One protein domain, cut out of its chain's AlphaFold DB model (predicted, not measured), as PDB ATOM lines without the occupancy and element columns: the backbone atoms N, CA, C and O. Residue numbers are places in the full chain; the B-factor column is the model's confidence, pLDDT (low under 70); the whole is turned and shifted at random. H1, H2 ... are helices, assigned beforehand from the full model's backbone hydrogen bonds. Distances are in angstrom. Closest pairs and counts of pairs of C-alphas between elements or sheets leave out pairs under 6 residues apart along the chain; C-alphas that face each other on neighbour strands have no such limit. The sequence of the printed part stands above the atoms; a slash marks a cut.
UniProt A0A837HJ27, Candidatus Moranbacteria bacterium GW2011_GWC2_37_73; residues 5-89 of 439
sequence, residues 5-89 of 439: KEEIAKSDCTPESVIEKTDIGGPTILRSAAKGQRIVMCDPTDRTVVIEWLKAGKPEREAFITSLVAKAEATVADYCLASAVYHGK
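AT A GLANCE: This is residues 5 to 89 of the 439 residues of a protein of Candidatus Moranbacteria bacterium GW2011_GWC2_37_73 (UniProt A0A837HJ27). One long helix, H5, runs nearly the length of a loose rod, and the chain before it makes a row of short helices along it: H1 and H2 by its last residues, H3 on its middle, H4 near its first residues. The 85 printed residues hold five named helices, H1 to H5, and no named strand: all helix. The whole is loose, with a radius of gyration of the C-alphas of 15.8 A and spans of 49 by 22 by 16 A.

IN THESE COORDINATES: H1, residues 5 to 8, spans 5.1 A from C-alpha 5 at (131.295, 107.979, 125.252). H2 is residues 15 to 21, 9.9 A; H3 25 to 35, 15.3 A; H4 46 to 55, 14.2 A. H5, residues 61 to 87, spans 39.0 A, to C-alpha 87 at (127.857, 96.294, 128.324).

HOW THE PARTS SIT: H1 touches H2, closest C-alphas Glu 7 and Val 18, 6.5 A. H1 only just touches H5, through its residues 79 to 86, with 3 pairs of C-alphas within 8 A, closest Lys 5 and Ala 82, 6.4 A. H3 touches H5 at its residues 69 to 76, closest C-alphas Ala 34 and Val 69, 4.9 A; they run opposite ways at 37 degrees, only just steep. H2 and H4 are each near H5. Every O i to N i+4 pair is within hydrogen-bond range in H2, H3, H4 and H5; H1 is too short for one.

THE WHOLE: C-alphas 12 and 57 are farthest apart, 49.5 A. Residues 9 to 14 stand free. The printed part has no cut, no link is long, and no printed residue is under 70 in pLDDT.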
ATOM      1  N   LYS A   5     130.335 108.348 126.305       93.25
ATOM      2  CA  LYS A   5     131.295 107.979 125.252       93.25
ATOM      3  C   LYS A   5     132.729 108.371 125.608       93.25
ATOM      4  O   LYS A   5     133.639 107.586 125.376       93.25
ATOM      5  N   GLU A   6     132.911 109.559 126.182       94.31
ATOM      6  CA  GLU A   6     134.225 110.038 126.619       94.31
ATOM      7  C   GLU A   6     134.765 109.182 127.766       94.31
ATOM      8  O   GLU A   6     135.945 108.860 127.772       94.31
ATOM      9  N   GLU A   7     133.910 108.775 128.709       96.06
ATOM     10  CA  GLU A   7     134.298 107.874 129.799       96.06
ATOM     11  C   GLU A   7     134.710 106.492 129.281       96.06
ATOM     12  O   GLU A   7     135.765 105.991 129.657       96.06
ATOM     13  N   ILE A   8     133.919 105.905 128.374       94.81
ATOM     14  CA  ILE A   8     134.212 104.596 127.772       94.81
ATOM     15  C   ILE A   8     135.548 104.613 127.012       94.81
ATOM     16  O   ILE A   8     136.253 103.607 127.006       94.81
ATOM     17  N   ALA A   9     135.901 105.736 126.381       92.06
ATOM     18  CA  ALA A   9     137.124 105.867 125.594       92.06
ATOM     19  C   ALA A   9     138.412 105.967 126.436       92.06
ATOM     20  O   ALA A   9     139.507 105.887 125.876       92.06
ATOM     21  N   LYS A  10     138.318 106.154 127.759       93.94
ATOM     22  CA  LYS A  10     139.496 106.248 128.632       93.94
ATOM     23  C   LYS A  10     140.177 104.894 128.805       93.94
ATOM     24  O   LYS A  10     139.520 103.868 128.963       93.94
ATOM     25  N   SER A  11     141.507 104.901 128.862       92.25
ATOM     26  CA  SER A  11     142.306 103.691 129.094       92.25
ATOM     27  C   SER A  11     142.133 103.102 130.498       92.25
ATOM     28  O   SER A  11     142.321 101.903 130.676       92.25
ATOM     29  N   ASP A  12     141.769 103.926 131.481       93.44
ATOM     30  CA  ASP A  12     141.526 103.563 132.881       93.44
ATOM     31  C   ASP A  12     140.029 103.445 133.228       93.44
ATOM     32  O   ASP A  12     139.656 103.420 134.400       93.44
ATOM     33  N   CYS A  13     139.167 103.353 132.212       94.00
ATOM     34  CA  CYS A  13     137.728 103.160 132.361       94.00
ATOM     35  C   CYS A  13     137.395 101.926 133.226       94.00
ATOM     36  O   CYS A  13     137.946 100.838 133.033       94.00
ATOM     37  N   THR A  14     136.447 102.079 134.158       94.81
ATOM     38  CA  THR A  14     135.979 101.007 135.057       94.81
ATOM     39  C   THR A  14     134.476 100.775 134.879       94.81
ATOM     40  O   THR A  14     133.757 101.695 134.480       94.81
ATOM     41  N   PRO A  15     133.954  99.573 135.189       94.56
ATOM     42  CA  PRO A  15     132.509  99.341 135.224       94.56
ATOM     43  C   PRO A  15     131.765 100.351 136.102       94.56
ATOM     44  O   PRO A  15     130.700 100.835 135.725       94.56
ATOM     45  N   GLU A  16     132.347 100.706 137.247       96.19
ATOM     46  CA  GLU A  16     131.797 101.677 138.184       96.19
ATOM     47  C   GLU A  16     131.748 103.081 137.573       96.19
ATOM     48  O   GLU A  16     130.691 103.714 137.603       96.19
ATOM     49  N   SER A  17     132.836 103.550 136.949       95.88
ATOM     50  CA  SER A  17     132.861 104.879 136.325       95.88
ATOM     51  C   SER A  17     131.885 104.985 135.152       95.88
ATOM     52  O   SER A  17     131.234 106.016 134.970       95.88
ATOM     53  N   VAL A  18     131.684 103.900 134.401       95.44
ATOM     54  CA  VAL A  18     130.672 103.845 133.340       95.44
ATOM     55  C   VAL A  18     129.250 103.880 133.895       95.44
ATOM     56  O   VAL A  18     128.406 104.595 133.349       95.44
ATOM     57  N   ILE A  19     128.972 103.172 134.993       94.69
ATOM     58  CA  ILE A  19     127.676 103.252 135.685       94.69
ATOM     59  C   ILE A  19     127.415 104.688 136.155       94.69
ATOM     60  O   ILE A  19     126.336 105.220 135.902       94.69
ATOM     61  N   GLU A  20     128.405 105.352 136.759       94.94
ATOM     62  CA  GLU A  20     128.290 106.752 137.194       94.94
ATOM     63  C   GLU A  20     128.028 107.722 136.032       94.94
ATOM     64  O   GLU A  20     127.330 108.728 136.194       94.94
ATOM     65  N   LYS A  21     128.569 107.435 134.842       95.62
ATOM     66  CA  LYS A  21     128.373 108.242 133.628       95.62
ATOM     67  C   LYS A  21     127.191 107.803 132.768       95.62
ATOM     68  O   LYS A  21     126.927 108.445 131.747       95.62
ATOM     69  N   THR A  22     126.449 106.783 133.186       95.75
ATOM     70  CA  THR A  22     125.213 106.358 132.527       95.75
ATOM     71  C   THR A  22     124.045 107.208 133.024       95.75
ATOM     72  O   THR A  22     123.573 107.091 134.152       95.75
ATOM     73  N   ASP A  23     123.568 108.098 132.163       96.94
ATOM     74  CA  ASP A  23     122.480 109.025 132.429       96.94
ATOM     75  C   ASP A  23     121.134 108.356 132.134       96.94
ATOM     76  O   ASP A  23     120.846 107.964 131.006       96.94
ATOM     77  N   ILE A  24     120.290 108.251 133.157       95.44
ATOM     78  CA  ILE A  24     118.932 107.706 133.043       95.44
ATOM     79  C   ILE A  24     117.917 108.832 132.802       95.44
ATOM     80  O   ILE A  24     116.964 108.686 132.029       95.44
ATOM     81  N   GLY A  25     118.113 109.979 133.456       96.69
ATOM     82  CA  GLY A  25     117.166 111.091 133.439       96.69
ATOM     83  C   GLY A  25     117.184 111.855 132.119       96.69
ATOM     84  O   GLY A  25     116.125 112.138 131.561       96.69
ATOM     85  N   GLY A  26     118.374 112.145 131.590       96.31
ATOM     86  CA  GLY A  26     118.575 112.868 130.338       96.31
ATOM     87  C   GLY A  26     117.847 112.218 129.157       96.31
ATOM     88  O   GLY A  26     116.947 112.855 128.599       96.31
ATOM     89  N   PRO A  27     118.147 110.951 128.806       97.44
ATOM     90  CA  PRO A  27     117.419 110.223 127.767       97.44
ATOM     91  C   PRO A  27     115.904 110.178 128.001       97.44
ATOM     92  O   PRO A  27     115.128 110.393 127.068       97.44
ATOM     93  N   THR A  28     115.465 109.957 129.246       97.81
ATOM     94  CA  THR A  28     114.036 109.898 129.602       97.81
ATOM     95  C   THR A  28     113.323 111.218 129.303       97.81
ATOM     96  O   THR A  28     112.265 111.224 128.668       97.81
ATOM     97  N   ILE A  29     113.902 112.350 129.715       97.75
ATOM     98  CA  ILE A  29     113.322 113.683 129.505       97.75
ATOM     99  C   ILE A  29     113.305 114.038 128.017       97.75
ATOM    100  O   ILE A  29     112.275 114.503 127.521       97.75
ATOM    101  N   LEU A  30     114.404 113.785 127.294       97.81
ATOM    102  CA  LEU A  30     114.489 114.058 125.856       97.81
ATOM    103  C   LEU A  30     113.418 113.286 125.080       97.81
ATOM    104  O   LEU A  30     112.667 113.887 124.311       97.81
ATOM    105  N   ARG A  31     113.271 111.983 125.344       98.12
ATOM    106  CA  ARG A  31     112.259 111.143 124.686       98.12
ATOM    107  C   ARG A  31     110.831 111.499 125.096       98.12
ATOM    108  O   ARG A  31     109.919 111.466 124.272       98.12
ATOM    109  N   SER A  32     110.608 111.894 126.350       98.25
ATOM    110  CA  SER A  32     109.300 112.393 126.796       98.25
ATOM    111  C   SER A  32     108.911 113.688 126.069       98.25
ATOM    112  O   SER A  32     107.771 113.836 125.621       98.25
ATOM    113  N   ALA A  33     109.856 114.620 125.906       97.50
ATOM    114  CA  ALA A  33     109.650 115.852 125.149       97.50
ATOM    115  C   ALA A  33     109.404 115.571 123.656       97.50
ATOM    116  O   ALA A  33     108.484 116.155 123.076       97.50
ATOM    117  N   ALA A  34     110.161 114.634 123.076       97.25
ATOM    118  CA  ALA A  34     110.003 114.152 121.708       97.25
ATOM    119  C   ALA A  34     108.603 113.573 121.454       97.25
ATOM    120  O   ALA A  34     107.873 114.064 120.591       97.25
ATOM    121  N   LYS A  35     108.169 112.613 122.283       97.94
ATOM    122  CA  LYS A  35     106.814 112.035 122.245       97.94
ATOM    123  C   LYS A  35     105.726 113.106 122.326       97.94
ATOM    124  O   LYS A  35     104.699 113.006 121.662       97.94
ATOM    125  N   GLY A  36     105.940 114.121 123.162       97.25
ATOM    126  CA  GLY A  36     105.005 115.221 123.365       97.25
ATOM    127  C   GLY A  36     105.034 116.311 122.290       97.25
ATOM    128  O   GLY A  36     104.337 117.310 122.480       97.25
ATOM    129  N   GLN A  37     105.841 116.174 121.226       95.19
ATOM    130  CA  GLN A  37     106.021 117.192 120.177       95.19
ATOM    131  C   GLN A  37     106.340 118.580 120.775       95.19
ATOM    132  O   GLN A  37     105.740 119.608 120.434       95.19
ATOM    133  N   ARG A  38     107.243 118.598 121.765       95.31
ATOM    134  CA  ARG A  38     107.707 119.813 122.453       95.31
ATOM    135  C   ARG A  38     108.957 120.375 121.770       95.31
ATOM    136  O   ARG A  38     109.615 119.692 120.996       95.31
ATOM    137  N   ILE A  39     109.308 121.621 122.097       96.69
ATOM    138  CA  ILE A  39     110.621 122.180 121.748       96.69
ATOM    139  C   ILE A  39     111.656 121.447 122.608       96.69
ATOM    140  O   ILE A  39     111.715 121.670 123.817       96.69
ATOM    141  N   VAL A  40     112.426 120.549 121.997       96.81
ATOM    142  CA  VAL A  40     113.484 119.774 122.652       96.81
ATOM    143  C   VAL A  40     114.843 120.247 122.139       96.81
ATOM    144  O   VAL A  40     115.023 120.436 120.944       96.81
ATOM    145  N   MET A  41     115.787 120.491 123.044       95.81
ATOM    146  CA  MET A  41     117.146 120.934 122.717       95.81
ATOM    147  C   MET A  41     118.117 119.953 123.362       95.81
ATOM    148  O   MET A  41     118.124 119.820 124.587       95.81
ATOM    149  N   CYS A  42     118.892 119.244 122.548       94.38
ATOM    150  CA  CYS A  42     119.848 118.235 123.011       94.38
ATOM    151  C   CYS A  42     121.306 118.663 122.800       94.38
ATOM    152  O   CYS A  42     122.209 117.979 123.271       94.38
ATOM    153  N   ASP A  43     121.521 119.816 122.161       93.00
ATOM    154  CA  ASP A  43     122.817 120.440 121.916       93.00
ATOM    155  C   ASP A  43     122.796 121.914 122.377       93.00
ATOM    156  O   ASP A  43     121.791 122.604 122.175       93.00
ATOM    157  N   PRO A  44     123.874 122.443 122.988       93.50
ATOM    158  CA  PRO A  44     123.959 123.859 123.349       93.50
ATOM    159  C   PRO A  44     123.666 124.831 122.195       93.50
ATOM    160  O   PRO A  44     123.054 125.875 122.430       93.50
ATOM    161  N   THR A  45     124.055 124.487 120.964       93.69
ATOM    162  CA  THR A  45     123.840 125.302 119.755       93.69
ATOM    163  C   THR A  45     122.365 125.420 119.369       93.69
ATOM    164  O   THR A  45     121.965 126.435 118.796       93.69
ATOM    165  N   ASP A  46     121.521 124.459 119.773       95.75
ATOM    166  CA  ASP A  46     120.076 124.492 119.510       95.75
ATOM    167  C   ASP A  46     119.417 125.723 120.139       95.75
ATOM    168  O   ASP A  46     118.408 126.215 119.637       95.75
ATOM    169  N   ARG A  47     119.993 126.260 121.225       96.38
ATOM    170  CA  ARG A  47     119.466 127.443 121.918       96.38
ATOM    171  C   ARG A  47     119.381 128.643 120.987       96.38
ATOM    172  O   ARG A  47     118.351 129.312 120.963       96.38
ATOM    173  N   THR A  48     120.441 128.902 120.224       97.00
ATOM    174  CA  THR A  48     120.491 130.028 119.287       97.00
ATOM    175  C   THR A  48     119.426 129.857 118.210       97.00
ATOM    176  O   THR A  48     118.581 130.735 118.048       97.00
ATOM    177  N   VAL A  49     119.382 128.677 117.584       95.94
ATOM    178  CA  VAL A  49     118.419 128.335 116.525       95.94
ATOM    179  C   VAL A  49     116.971 128.486 117.009       95.94
ATOM    180  O   VAL A  49     116.132 129.082 116.333       95.94
ATOM    181  N   VAL A  50     116.661 127.994 118.212       97.69
ATOM    182  CA  VAL A  50     115.323 128.096 118.812       97.69
ATOM    183  C   VAL A  50     114.962 129.541 119.153       97.69
ATOM    184  O   VAL A  50     113.830 129.954 118.903       97.69
ATOM    185  N   ILE A  51     115.888 130.324 119.715       97.81
ATOM    186  CA  ILE A  51     115.647 131.737 120.044       97.81
ATOM    187  C   ILE A  51     115.333 132.538 118.778       97.81
ATOM    188  O   ILE A  51     114.388 133.329 118.777       97.81
ATOM    189  N   GLU A  52     116.098 132.338 117.707       97.62
ATOM    190  CA  GLU A  52     115.881 133.009 116.423       97.62
ATOM    191  C   GLU A  52     114.526 132.634 115.825       97.62
ATOM    192  O   GLU A  52     113.740 133.512 115.468       97.62
ATOM    193  N   TRP A  53     114.192 131.343 115.823       97.75
ATOM    194  CA  TRP A  53     112.898 130.850 115.366       97.75
ATOM    195  C   TRP A  53     111.714 131.419 116.176       97.75
ATOM    196  O   TRP A  53     110.688 131.805 115.606       97.75
ATOM    197  N   LEU A  54     111.855 131.538 117.503       97.75
ATOM    198  CA  LEU A  54     110.850 132.165 118.370       97.75
ATOM    199  C   LEU A  54     110.669 133.655 118.045       97.75
ATOM    200  O   LEU A  54     109.530 134.116 117.949       97.75
ATOM    201  N   LYS A  55     111.772 134.394 117.862       98.19
ATOM    202  CA  LYS A  55     111.755 135.818 117.484       98.19
ATOM    203  C   LYS A  55     111.130 136.043 116.107       98.19
ATOM    204  O   LYS A  55     110.427 137.029 115.925       98.19
ATOM    205  N   ALA A  56     111.330 135.114 115.175       97.81
ATOM    206  CA  ALA A  56     110.736 135.137 113.839       97.81
ATOM    207  C   ALA A  56     109.227 134.811 113.815       97.81
ATOM    208  O   ALA A  56     108.637 134.708 112.744       97.81
ATOM    209  N   GLY A  57     108.581 134.628 114.973       97.62
ATOM    210  CA  GLY A  57     107.145 134.347 115.042       97.62
ATOM    211  C   GLY A  57     106.781 132.879 114.813       97.62
ATOM    212  O   GLY A  57     105.621 132.586 114.534       97.62
ATOM    213  N   LYS A  58     107.735 131.953 114.994       96.88
ATOM    214  CA  LYS A  58     107.534 130.493 114.908       96.88
ATOM    215  C   LYS A  58     107.113 129.988 113.511       96.88
ATOM    216  O   LYS A  58     106.141 129.227 113.423       96.88
ATOM    217  N   PRO A  59     107.808 130.374 112.425       97.00
ATOM    218  CA  PRO A  59     107.477 129.912 111.076       97.00
ATOM    219  C   PRO A  59     107.573 128.383 110.974       97.00
ATOM    220  O   PRO A  59     108.391 127.770 111.654       97.00
ATOM    221  N   GLU A  60     106.729 127.761 110.146       96.62
ATOM    222  CA  GLU A  60     106.779 126.313 109.858       96.62
ATOM    223  C   GLU A  60     106.874 125.426 111.115       96.62
ATOM    224  O   GLU A  60     107.641 124.463 111.182       96.62
ATOM    225  N   ARG A  61     106.101 125.773 112.154       96.38
ATOM    226  CA  ARG A  61     106.232 125.196 113.500       96.38
ATOM    227  C   ARG A  61     106.316 123.676 113.528       96.38
ATOM    228  O   ARG A  61     107.123 123.140 114.275       96.38
ATOM    229  N   GLU A  62     105.487 122.982 112.763       96.81
ATOM    230  CA  GLU A  62     105.476 121.517 112.751       96.81
ATOM    231  C   GLU A  62     106.787 120.931 112.216       96.81
ATOM    232  O   GLU A  62     107.361 120.046 112.851       96.81
ATOM    233  N   ALA A  63     107.309 121.468 111.109       97.12
ATOM    234  CA  ALA A  63     108.580 121.039 110.532       97.12
ATOM    235  C   ALA A  63     109.756 121.344 111.474       97.12
ATOM    236  O   ALA A  63     110.615 120.489 111.697       97.12
ATOM    237  N   PHE A  64     109.755 122.529 112.093       97.50
ATOM    238  CA  PHE A  64     110.788 122.926 113.049       97.50
ATOM    239  C   PHE A  64     110.800 122.037 114.302       97.50
ATOM    240  O   PHE A  64     111.851 121.558 114.715       97.50
ATOM    241  N   ILE A  65     109.635 121.759 114.895       97.62
ATOM    242  CA  ILE A  65     109.545 120.845 116.041       97.62
ATOM    243  C   ILE A  65     109.974 119.434 115.634       97.62
ATOM    244  O   ILE A  65     110.754 118.812 116.350       97.62
ATOM    245  N   THR A  66     109.531 118.944 114.474       97.44
ATOM    246  CA  THR A  66     109.894 117.608 113.977       97.44
ATOM    247  C   THR A  66     111.408 117.448 113.825       97.44
ATOM    248  O   THR A  66     111.944 116.399 114.179       97.44
ATOM    249  N   SER A  67     112.121 118.478 113.357       96.38
ATOM    250  CA  SER A  67     113.580 118.416 113.214       96.38
ATOM    251  C   SER A  67     114.299 118.333 114.567       96.38
ATOM    252  O   SER A  67     115.219 117.527 114.719       96.38
ATOM    253  N   LEU A  68     113.835 119.086 115.572       97.44
ATOM    254  CA  LEU A  68     114.338 119.008 116.948       97.44
ATOM    255  C   LEU A  68     114.067 117.636 117.575       97.44
ATOM    256  O   LEU A  68     114.952 117.045 118.190       97.44
ATOM    257  N   VAL A  69     112.855 117.107 117.382       97.88
ATOM    258  CA  VAL A  69     112.459 115.772 117.846       97.88
ATOM    259  C   VAL A  69     113.340 114.688 117.224       97.88
ATOM    260  O   VAL A  69     113.877 113.852 117.949       97.88
ATOM    261  N   ALA A  70     113.541 114.725 115.904       96.75
ATOM    262  CA  ALA A  70     114.393 113.770 115.203       96.75
ATOM    263  C   ALA A  70     115.849 113.839 115.687       96.75
ATOM    264  O   ALA A  70     116.468 112.798 115.910       96.75
ATOM    265  N   LYS A  71     116.382 115.053 115.903       96.19
ATOM    266  CA  LYS A  71     117.721 115.248 116.475       96.19
ATOM    267  C   LYS A  71     117.821 114.616 117.867       96.19
ATOM    268  O   LYS A  71     118.742 113.844 118.104       96.19
ATOM    269  N   ALA A  72     116.856 114.878 118.749       97.31
ATOM    270  CA  ALA A  72     116.850 114.342 120.109       97.31
ATOM    271  C   ALA A  72     116.778 112.805 120.151       97.31
ATOM    272  O   ALA A  72     117.543 112.188 120.889       97.31
ATOM    273  N   GLU A  73     115.905 112.179 119.353       97.62
ATOM    274  CA  GLU A  73     115.824 110.711 119.270       97.62
ATOM    275  C   GLU A  73     117.120 110.106 118.710       97.62
ATOM    276  O   GLU A  73     117.599 109.110 119.246       97.62
ATOM    277  N   ALA A  74     117.745 110.725 117.699       96.75
ATOM    278  CA  ALA A  74     119.035 110.271 117.176       96.75
ATOM    279  C   ALA A  74     120.158 110.382 118.222       96.75
ATOM    280  O   ALA A  74     120.926 109.437 118.395       96.75
ATOM    281  N   THR A  75     120.225 111.491 118.968       96.00
ATOM    282  CA  THR A  75     121.188 111.673 120.067       96.00
ATOM    283  C   THR A  75     120.993 110.619 121.160       96.00
ATOM    284  O   THR A  75     121.970 110.069 121.665       96.00
ATOM    285  N   VAL A  76     119.749 110.290 121.520       97.25
ATOM    286  CA  VAL A  76     119.479 109.234 122.506       97.25
ATOM    287  C   VAL A  76     119.793 107.843 121.947       97.25
ATOM    288  O   VAL A  76     120.355 107.025 122.670       97.25
ATOM    289  N   ALA A  77     119.486 107.567 120.678       97.06
ATOM    290  CA  ALA A  77     119.819 106.298 120.036       97.06
ATOM    291  C   ALA A  77     121.334 106.050 120.031       97.06
ATOM    292  O   ALA A  77     121.782 104.972 120.412       97.06
ATOM    293  N   ASP A  78     122.114 107.066 119.669       95.56
ATOM    294  CA  ASP A  78     123.574 107.029 119.666       95.56
ATOM    295  C   ASP A  78     124.164 106.851 121.081       95.56
ATOM    296  O   ASP A  78     125.087 106.061 121.295       95.56
ATOM    297  N   TYR A  79     123.573 107.516 122.076       96.00
ATOM    298  CA  TYR A  79     123.934 107.352 123.485       96.00
ATOM    299  C   TYR A  79     123.677 105.925 123.995       96.00
ATOM    300  O   TYR A  79     124.554 105.293 124.586       96.00
ATOM    301  N   CYS A  80     122.481 105.392 123.736       96.06
ATOM    302  CA  CYS A  80     122.112 104.031 124.120       96.06
ATOM    303  C   CYS A  80     122.937 102.979 123.370       96.06
ATOM    304  O   CYS A  80     123.274 101.955 123.957       96.06
ATOM    305  N   LEU A  81     123.289 103.229 122.104       95.75
ATOM    306  CA  LEU A  81     124.176 102.358 121.338       95.75
ATOM    307  C   LEU A  81     125.554 102.259 122.002       95.75
ATOM    308  O   LEU A  81     126.039 101.149 122.194       95.75
ATOM    309  N   ALA A  82     126.152 103.381 122.416       94.50
ATOM    310  CA  ALA A  82     127.431 103.368 123.132       94.50
ATOM    311  C   ALA A  82     127.366 102.545 124.433       94.50
ATOM    312  O   ALA A  82     128.254 101.737 124.702       94.50
ATOM    313  N   SER A  83     126.282 102.696 125.202       95.00
ATOM    314  CA  SER A  83     126.032 101.888 126.402       95.00
ATOM    315  C   SER A  83     125.890 100.392 126.077       95.00
ATOM    316  O   SER A  83     126.521  99.554 126.722       95.00
ATOM    317  N   ALA A  84     125.119 100.043 125.042       95.75
ATOM    318  CA  ALA A  84     124.906  98.658 124.622       95.75
ATOM    319  C   ALA A  84     126.199  97.987 124.134       95.75
ATOM    320  O   ALA A  84     126.468  96.849 124.511       95.75
ATOM    321  N   VAL A  85     127.014  98.693 123.343       94.75
ATOM    322  CA  VAL A  85     128.331  98.217 122.883       94.75
ATOM    323  C   VAL A  85     129.235  97.906 124.079       94.75
ATOM    324  O   VAL A  85     129.822  96.824 124.132       94.75
ATOM    325  N   TYR A  86     129.306  98.812 125.062       94.69
ATOM    326  CA  TYR A  86     130.119  98.621 126.264       94.69
ATOM    327  C   TYR A  86     129.658  97.414 127.092       94.69
ATOM    328  O   TYR A  86     130.443  96.502 127.359       94.69
ATOM    329  N   HIS A  87     128.378  97.367 127.471       94.12
ATOM    330  CA  HIS A  87     127.857  96.294 128.324       94.12
ATOM    331  C   HIS A  87     127.812  94.936 127.620       94.12
ATOM    332  O   HIS A  87     128.046  93.912 128.261       94.12
ATOM    333  N   GLY A  88     127.544  94.927 126.313       94.81
ATOM    334  CA  GLY A  88     127.548  93.725 125.485       94.81
ATOM    335  C   GLY A  88     128.947  93.215 125.147       94.81
ATOM    336  O   GLY A  88     129.055  92.165 124.530       94.81
ATOM    337  N   LYS A  89     130.020  93.937 125.511       91.25
ATOM    338  CA  LYS A  89     131.419  93.537 125.260       91.25
ATOM    339  C   LYS A  89     131.685  93.113 123.805       91.25
ATOM    340  O   LYS A  89     132.469  92.201 123.557       91.25
TER     341      LYS A  89